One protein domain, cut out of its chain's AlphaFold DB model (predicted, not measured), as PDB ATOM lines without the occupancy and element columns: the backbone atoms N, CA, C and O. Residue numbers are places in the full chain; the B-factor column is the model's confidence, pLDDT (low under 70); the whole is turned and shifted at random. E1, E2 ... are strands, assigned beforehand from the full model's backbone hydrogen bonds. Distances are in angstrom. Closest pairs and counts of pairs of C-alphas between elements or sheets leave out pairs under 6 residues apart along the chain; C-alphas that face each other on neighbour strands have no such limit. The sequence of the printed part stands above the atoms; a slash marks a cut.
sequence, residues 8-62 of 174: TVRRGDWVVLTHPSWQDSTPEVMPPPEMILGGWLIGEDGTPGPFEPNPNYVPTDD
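This is residues 8 to 62 of the 174 residues of an uncharacterized protein of Nocardia otitidiscaviarum (UniProt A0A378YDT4). The model is a single twisted sheet of four antiparallel strands, E1 to E4, with no named helix over either face. A wide loop, residues 19 to 35, arches out on the E1 side of the sheet between E2 and E3, and residues 54 to 62 form a tail after E4. The printed part has 55 residues; its strands follow in the order E1, E2, E3, E4 along the chain and across the sheet, with 22 residues, under half, in these elements, and the class is all strand. It is only just compact, close to loose, with a radius of gyration of the C-alphas of 11.6 A, and its spans of 37 by 25 by 14 A make it only just flat.

Start with E1, residues 8 to 11, and E2, residues 14 to 18, a hairpin at 142 degrees; look for N 9 and O 16, 2.9 A apart. E2 and E3, residues 36 to 42, are an antiparallel hairpin at 158 degrees, with N 17 and O 38 at 2.8 A. E3 and E4, residues 48 to 53, form a hairpin at 155 degrees, with N 49 and O 41 at 2.8 A. The four make a meander, each strand the antiparallel neighbour of the one before. The edge strands E1 and E4 are apart.

Find C-alpha 8 at (-18.944, 15.266, 5.224), where E1 begins its 9.8 A. E2 covers 12.3 A, and E3, the longest strand by residues, 16.6 A. E4 runs 14.1 A to C-alpha 53 at (-25.495, 16.808, 17.310).

The C-alphas farthest apart, those of Asp 45 and Asp 61, are 37.3 A apart. The sheet is only just strongly twisted, its C-alphas up to 4.5 A off the best plane. The link from E2 to E3 is long, the other two tight. The printed part has no cut; pLDDT is under 70 at residues 24 to 28.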
ATOM      1  N   THR A   8     -19.588  14.307   4.317       83.75
ATOM      2  CA  THR A   8     -18.944  15.266   5.224       83.75
ATOM      3  C   THR A   8     -18.464  16.498   4.469       83.75
ATOM      4  O   THR A   8     -17.951  16.402   3.353       83.75
ATOM      5  N   VAL A   9     -18.625  17.677   5.075       84.75
ATOM      6  CA  VAL A   9     -18.232  18.966   4.486       84.75
ATOM      7  C   VAL A   9     -17.410  19.769   5.494       84.75
ATOM      8  O   VAL A   9     -17.806  19.910   6.647       84.75
ATOM      9  N   ARG A  10     -16.270  20.337   5.078       85.38
ATOM     10  CA  ARG A  10     -15.446  21.194   5.951       85.38
ATOM     11  C   ARG A  10     -15.993  22.627   6.013       85.38
ATOM     12  O   ARG A  10     -16.298  23.226   4.983       85.38
ATOM     13  N   ARG A  11     -16.080  23.189   7.221       81.62
ATOM     14  CA  ARG A  11     -16.606  24.524   7.551       81.62
ATOM     15  C   ARG A  11     -15.705  25.214   8.575       81.62
ATOM     16  O   ARG A  11     -15.932  25.123   9.774       81.62
ATOM     17  N   GLY A  12     -14.676  25.910   8.093       85.50
ATOM     18  CA  GLY A  12     -13.648  26.477   8.972       85.50
ATOM     19  C   GLY A  12     -12.987  25.366   9.788       85.50
ATOM     20  O   GLY A  12     -12.450  24.413   9.208       85.50
ATOM     21  N   ASP A  13     -13.111  25.472  11.108       92.00
ATOM     22  CA  ASP A  13     -12.619  24.484  12.067       92.00
ATOM     23  C   ASP A  13     -13.629  23.366  12.343       92.00
ATOM     24  O   ASP A  13     -13.412  22.565  13.227       92.00
ATOM     25  N   TRP A  14     -14.729  23.264  11.597       92.56
ATOM     26  CA  TRP A  14     -15.681  22.160  11.720       92.56
ATOM     27  C   TRP A  14     -15.619  21.222  10.520       92.56
ATOM     28  O   TRP A  14     -15.418  21.643   9.379       92.56
ATOM     29  N   VAL A  15     -15.881  19.945  10.757       92.81
ATOM     30  CA  VAL A  15     -16.322  19.000   9.729       92.81
ATOM     31  C   VAL A  15     -17.764  18.644  10.060       92.81
ATOM     32  O   VAL A  15     -18.032  18.147  11.144       92.81
ATOM     33  N   VAL A  16     -18.703  18.932   9.162       93.00
ATOM     34  CA  VAL A  16     -20.132  18.673   9.391       93.00
ATOM     35  C   VAL A  16     -20.581  17.424   8.651       93.00
ATOM     36  O   VAL A  16     -20.139  17.182   7.529       93.00
ATOM     37  N   LEU A  17     -21.467  16.651   9.274       93.50
ATOM     38  CA  LEU A  17     -22.148  15.511   8.671       93.50
ATOM     39  C   LEU A  17     -23.473  15.984   8.069       93.50
ATOM     40  O   LEU A  17     -24.320  16.526   8.780       93.50
ATOM     41  N   THR A  18     -23.660  15.780   6.768       90.56
ATOM     42  CA  THR A  18     -24.859  16.212   6.044       90.56
ATOM     43  C   THR A  18     -25.781  15.057   5.696       90.56
ATOM     44  O   THR A  18     -25.350  13.924   5.475       90.56
ATOM     45  N   HIS A  19     -27.068  15.381   5.619       85.06
ATOM     46  CA  HIS A  19     -28.128  14.468   5.233       85.06
ATOM     47  C   HIS A  19     -27.889  13.902   3.817       85.06
ATOM     48  O   HIS A  19     -27.484  14.663   2.938       85.06
ATOM     49  N   PRO A  20     -28.181  12.615   3.536       79.06
ATOM     50  CA  PRO A  20     -27.914  11.997   2.229       79.06
ATOM     51  C   PRO A  20     -28.610  12.665   1.034       79.06
ATOM     52  O   PRO A  20     -28.131  12.577  -0.094       79.06
ATOM     53  N   SER A  21     -29.742  13.347   1.248       81.81
ATOM     54  CA  SER A  21     -30.405  14.102   0.172       81.81
ATOM     55  C   SER A  21     -29.688  15.411  -0.186       81.81
ATOM     56  O   SER A  21     -30.023  16.026  -1.199       81.81
ATOM     57  N   TRP A  22     -28.687  15.828   0.596       81.81
ATOM     58  CA  TRP A  22     -27.788  16.917   0.236       81.81
ATOM     59  C   TRP A  22     -26.813  16.447  -0.851       81.81
ATOM     60  O   TRP A  22     -25.801  15.802  -0.578       81.81
ATOM     61  N   GLN A  23     -27.141  16.763  -2.102       71.06
ATOM     62  CA  GLN A  23     -26.377  16.353  -3.289       71.06
ATOM     63  C   GLN A  23     -25.539  17.488  -3.891       71.06
ATOM     64  O   GLN A  23     -24.844  17.286  -4.891       71.06
ATOM     65  N   ASP A  24     -25.598  18.687  -3.305       68.75
ATOM     66  CA  ASP A  24     -24.875  19.833  -3.835       68.75
ATOM     67  C   ASP A  24     -23.367  19.639  -3.648       68.75
ATOM     68  O   ASP A  24     -22.836  19.559  -2.539       68.75
ATOM     69  N   SER A  25     -22.681  19.530  -4.783       55.28
ATOM     70  CA  SER A  25     -21.271  19.141  -4.896       55.28
ATOM     71  C   SER A  25     -20.329  20.347  -4.941       55.28
ATOM     72  O   SER A  25     -19.114  20.183  -5.056       55.28
ATOM     73  N   THR A  26     -20.877  21.561  -4.836       65.19
ATOM     74  CA  THR A  26     -20.095  22.800  -4.825       65.19
ATOM     75  C   THR A  26     -19.693  23.132  -3.383       65.19
ATOM     76  O   THR A  26     -20.573  23.425  -2.574       65.19
ATOM     77  N   PRO A  27     -18.389  23.155  -3.038       62.66
ATOM     78  CA  PRO A  27     -17.923  23.373  -1.658       62.66
ATOM     79  C   PRO A  27     -18.395  24.698  -1.029       62.66
ATOM     80  O   PRO A  27     -18.511  24.832   0.194       62.66
ATOM     81  N   GLU A  28     -18.662  25.686  -1.880       68.69
ATOM     82  CA  GLU A  28     -19.066  27.045  -1.516       68.69
ATOM     83  C   GLU A  28     -20.537  27.134  -1.092       68.69
ATOM     84  O   GLU A  28     -20.897  28.021  -0.319       68.69
ATOM     85  N   VAL A  29     -21.386  26.208  -1.548       76.31
ATOM     86  CA  VAL A  29     -22.807  26.197  -1.196       76.31
ATOM     87  C   VAL A  29     -22.965  25.592   0.193       76.31
ATOM     88  O   VAL A  29     -22.451  24.512   0.492       76.31
ATOM     89  N   MET A  30     -23.643  26.321   1.076       75.12
ATOM     90  CA  MET A  30     -23.891  25.882   2.443       75.12
ATOM     91  C   MET A  30     -25.113  24.962   2.497       75.12
ATOM     92  O   MET A  30     -26.176  25.386   2.039       75.12
ATOM     93  N   PRO A  31     -25.005  23.751   3.083       83.50
ATOM     94  CA  PRO A  31     -26.190  23.002   3.454       83.50
ATOM     95  C   PRO A  31     -26.978  23.843   4.456       83.50
ATOM     96  O   PRO A  31     -26.378  24.437   5.363       83.50
ATOM     97  N   PRO A  32     -28.303  23.936   4.298       86.00
ATOM     98  CA  PRO A  32     -29.117  24.608   5.290       86.00
ATOM     99  C   PRO A  32     -29.050  23.825   6.620       86.00
ATOM    100  O   PRO A  32     -28.768  22.621   6.600       86.00
ATOM    101  N   PRO A  33     -29.266  24.473   7.779       84.25
ATOM    102  CA  PRO A  33     -29.113  23.837   9.089       84.25
ATOM    103  C   PRO A  33     -29.896  22.528   9.242       84.25
ATOM    104  O   PRO A  33     -29.380  21.571   9.801       84.25
ATOM    105  N   GLU A  34     -31.101  22.448   8.689       85.56
ATOM    106  CA  GLU A  34     -31.947  21.253   8.687       85.56
ATOM    107  C   GLU A  34     -31.353  20.058   7.914       85.56
ATOM    108  O   GLU A  34     -31.786  18.928   8.107       85.56
ATOM    109  N   MET A  35     -30.334  20.282   7.077       88.62
ATOM    110  CA  MET A  35     -29.617  19.243   6.329       88.62
ATOM    111  C   MET A  35     -28.287  18.854   6.984       88.62
ATOM    112  O   MET A  35     -27.554  18.034   6.432       88.62
ATOM    113  N   ILE A  36     -27.952  19.431   8.140       92.75
ATOM    114  CA  ILE A  36     -26.749  19.111   8.911       92.75
ATOM    115  C   ILE A  36     -27.173  18.295  10.130       92.75
ATOM    116  O   ILE A  36     -27.872  18.820  10.990       92.75
ATOM    117  N   LEU A  37     -26.714  17.049  10.237       95.12
ATOM    118  CA  LEU A  37     -26.979  16.191  11.400       95.12
ATOM    119  C   LEU A  37     -26.200  16.672  12.632       95.12
ATOM    120  O   LEU A  37     -26.667  16.569  13.760       95.12
ATOM    121  N   GLY A  38     -25.003  17.206  12.410       96.12
ATOM    122  CA  GLY A  38     -24.076  17.650  13.446       96.12
ATOM    123  C   GLY A  38     -22.669  17.769  12.880       96.12
ATOM    124  O   GLY A  38     -22.489  17.827  11.658       96.12
ATOM    125  N   GLY A  39     -21.657  17.789  13.738       96.12
ATOM    126  CA  GLY A  39     -20.280  17.859  13.273       96.12
ATOM    127  C   GLY A  39     -19.232  17.646  14.347       96.12
ATOM    128  O   GLY A  39     -19.537  17.473  15.518       96.12
ATOM    129  N   TRP A  40     -17.983  17.678  13.908       97.00
ATOM    130  CA  TRP A  40     -16.793  17.566  14.734       97.00
ATOM    131  C   TRP A  40     -16.026  18.882  14.669       97.00
ATOM    132  O   TRP A  40     -15.679  19.338  13.572       97.00
ATOM    133  N   LEU A  41     -15.742  19.475  15.827       96.12
ATOM    134  CA  LEU A  41     -14.786  20.573  15.920       96.12
ATOM    135  C   LEU A  41     -13.374  20.007  15.746       96.12
ATOM    136  O   LEU A  41     -12.997  19.035  16.390       96.12
ATOM    137  N   ILE A  42     -12.594  20.612  14.869       95.50
ATOM    138  CA  ILE A  42     -11.204  20.278  14.602       95.50
ATOM    139  C   ILE A  42     -10.343  21.080  15.571       95.50
ATOM    140  O   ILE A  42     -10.368  22.312  15.564       95.50
ATOM    141  N   GLY A  43      -9.590  20.373  16.410       92.50
ATOM    142  CA  GLY A  43      -8.633  20.973  17.330       92.50
ATOM    143  C   GLY A  43      -7.454  21.625  16.608       92.50
ATOM    144  O   GLY A  43      -7.226  21.425  15.413       92.50
ATOM    145  N   GLU A  44      -6.653  22.386  17.354       90.88
ATOM    146  CA  GLU A  44      -5.440  23.038  16.831       90.88
ATOM    147  C   GLU A  44      -4.410  22.036  16.276       90.88
ATOM    148  O   GLU A  44      -3.619  22.370  15.394       90.88
ATOM    149  N   ASP A  45      -4.433  20.796  16.770       92.00
ATOM    150  CA  ASP A  45      -3.608  19.674  16.311       92.00
ATOM    151  C   ASP A  45      -4.143  19.006  15.028       92.00
ATOM    152  O   ASP A  45      -3.499  18.112  14.475       92.00
ATOM    153  N   GLY A  46      -5.299  19.455  14.532       90.56
ATOM    154  CA  GLY A  46      -5.981  18.902  13.367       90.56
ATOM    155  C   GLY A  46      -6.838  17.670  13.664       90.56
ATOM    156  O   GLY A  46      -7.414  17.112  12.726       90.56
ATOM    157  N   THR A  47      -6.944  17.246  14.924       92.50
ATOM    158  CA  THR A  47      -7.737  16.080  15.324       92.50
ATOM    159  C   THR A  47      -9.205  16.479  15.510       92.50
ATOM    160  O   THR A  47      -9.483  17.504  16.136       92.50
ATOM    161  N   PRO A  48     -10.173  15.707  14.984       93.00
ATOM    162  CA  PRO A  48     -11.579  15.925  15.306       93.00
ATOM    163  C   PRO A  48     -11.856  15.603  16.781       93.00
ATOM    164  O   PRO A  48     -11.432  14.566  17.290       93.00
ATOM    165  N   GLY A  49     -12.582  16.494  17.456       95.69
ATOM    166  CA  GLY A  49     -13.184  16.252  18.765       95.69
ATOM    167  C   GLY A  49     -14.370  15.280  18.688       95.69
ATOM    168  O   GLY A  49     -14.534  14.604  17.673       95.69
ATOM    169  N   PRO A  50     -15.212  15.189  19.732       96.88
ATOM    170  CA  PRO A  50     -16.426  14.378  19.683       96.88
ATOM    171  C   PRO A  50     -17.453  14.950  18.691       96.88
ATOM    172  O   PRO A  50     -17.457  16.145  18.392       96.88
ATOM    173  N   PHE A  51     -18.339  14.092  18.188       98.12
ATOM    174  CA  PHE A  51     -19.484  14.503  17.385       98.12
ATOM    175  C   PHE A  51     -20.473  15.291  18.242       98.12
ATOM    176  O   PHE A  51     -20.971  14.780  19.244       98.12
ATOM    177  N   GLU A  52     -20.807  16.498  17.814       97.88
ATOM    178  CA  GLU A  52     -21.840  17.327  18.418       97.88
ATOM    179  C   GLU A  52     -23.102  17.311  17.542       97.88
ATOM    180  O   GLU A  52     -23.044  17.730  16.376       97.88
ATOM    181  N   PRO A  53     -24.248  16.830  18.062       96.62
ATOM    182  CA  PRO A  53     -25.495  16.808  17.310       96.62
ATOM    183  C   PRO A  53     -26.012  18.229  17.076       96.62
ATOM    184  O   PRO A  53     -26.010  19.075  17.971       96.62
ATOM    185  N   ASN A  54     -26.522  18.497  15.874       95.31
ATOM    186  CA  ASN A  54     -27.187  19.759  15.582       95.31
ATOM    187  C   ASN A  54     -28.576  19.771  16.249       95.31
ATOM    188  O   ASN A  54     -29.444  18.987  15.855       95.31
ATOM    189  N   PRO A  55     -28.853  20.686  17.196       93.69
ATOM    190  CA  PRO A  55     -30.142  20.724  17.887       93.69
ATOM    191  C   PRO A  55     -31.323  21.067  16.968       93.69
ATOM    192  O   PRO A  55     -32.469  20.825  17.340       93.69
ATOM    193  N   ASN A  56     -31.057  21.622  15.782       91.50
ATOM    194  CA  ASN A  56     -32.076  21.973  14.793       91.50
ATOM    195  C   ASN A  56     -32.313  20.873  13.750       91.50
ATOM    196  O   ASN A  56     -33.182  21.037  12.894       91.50
ATOM    197  N   TYR A  57     -31.545  19.779  13.780       92.56
ATOM    198  CA  TYR A  57     -31.752  18.683  12.847       92.56
ATOM    199  C   TYR A  57     -33.028  17.919  13.200       92.56
ATOM    200  O   TYR A  57     -33.190  17.407  14.310       92.56
ATOM    201  N   VAL A  58     -33.930  17.821  12.226       89.88
ATOM    202  CA  VAL A  58     -35.146  17.018  12.315       89.88
ATOM    203  C   VAL A  58     -35.159  16.100  11.096       89.88
ATOM    204  O   VAL A  58     -35.238  16.606   9.975       89.88
ATOM    205  N   PRO A  59     -35.065  14.772  11.277       89.06
ATOM    206  CA  PRO A  59     -35.099  13.849  10.153       89.06
ATOM    207  C   PRO A  59     -36.457  13.940   9.446       89.06
ATOM    208  O   PRO A  59     -37.496  14.101  10.092       89.06
ATOM    209  N   THR A  60     -36.463  13.838   8.115       86.69
ATOM    210  CA  THR A  60     -37.697  13.946   7.316       86.69
ATOM    211  C   THR A  60     -38.651  12.774   7.523       86.69
ATOM    212  O   THR A  60     -39.851  12.911   7.293       86.69
ATOM    213  N   ASP A  61     -38.125  11.635   7.964       85.88
ATOM    214  CA  ASP A  61     -38.882  10.456   8.361       85.88
ATOM    215  C   ASP A  61     -38.146   9.697   9.473       85.88
ATOM    216  O   ASP A  61     -36.970   9.934   9.756       85.88
ATOM    217  N   ASP A  62     -38.857   8.790  10.131       81.81
ATOM    218  CA  ASP A  62     -38.359   8.057  11.287       81.81
ATOM    219  C   ASP A  62     -37.370   6.941  10.943       81.81
ATOM    220  O   ASP A  62     -36.852   6.329  11.875       81.81
TER     221      ASP A  62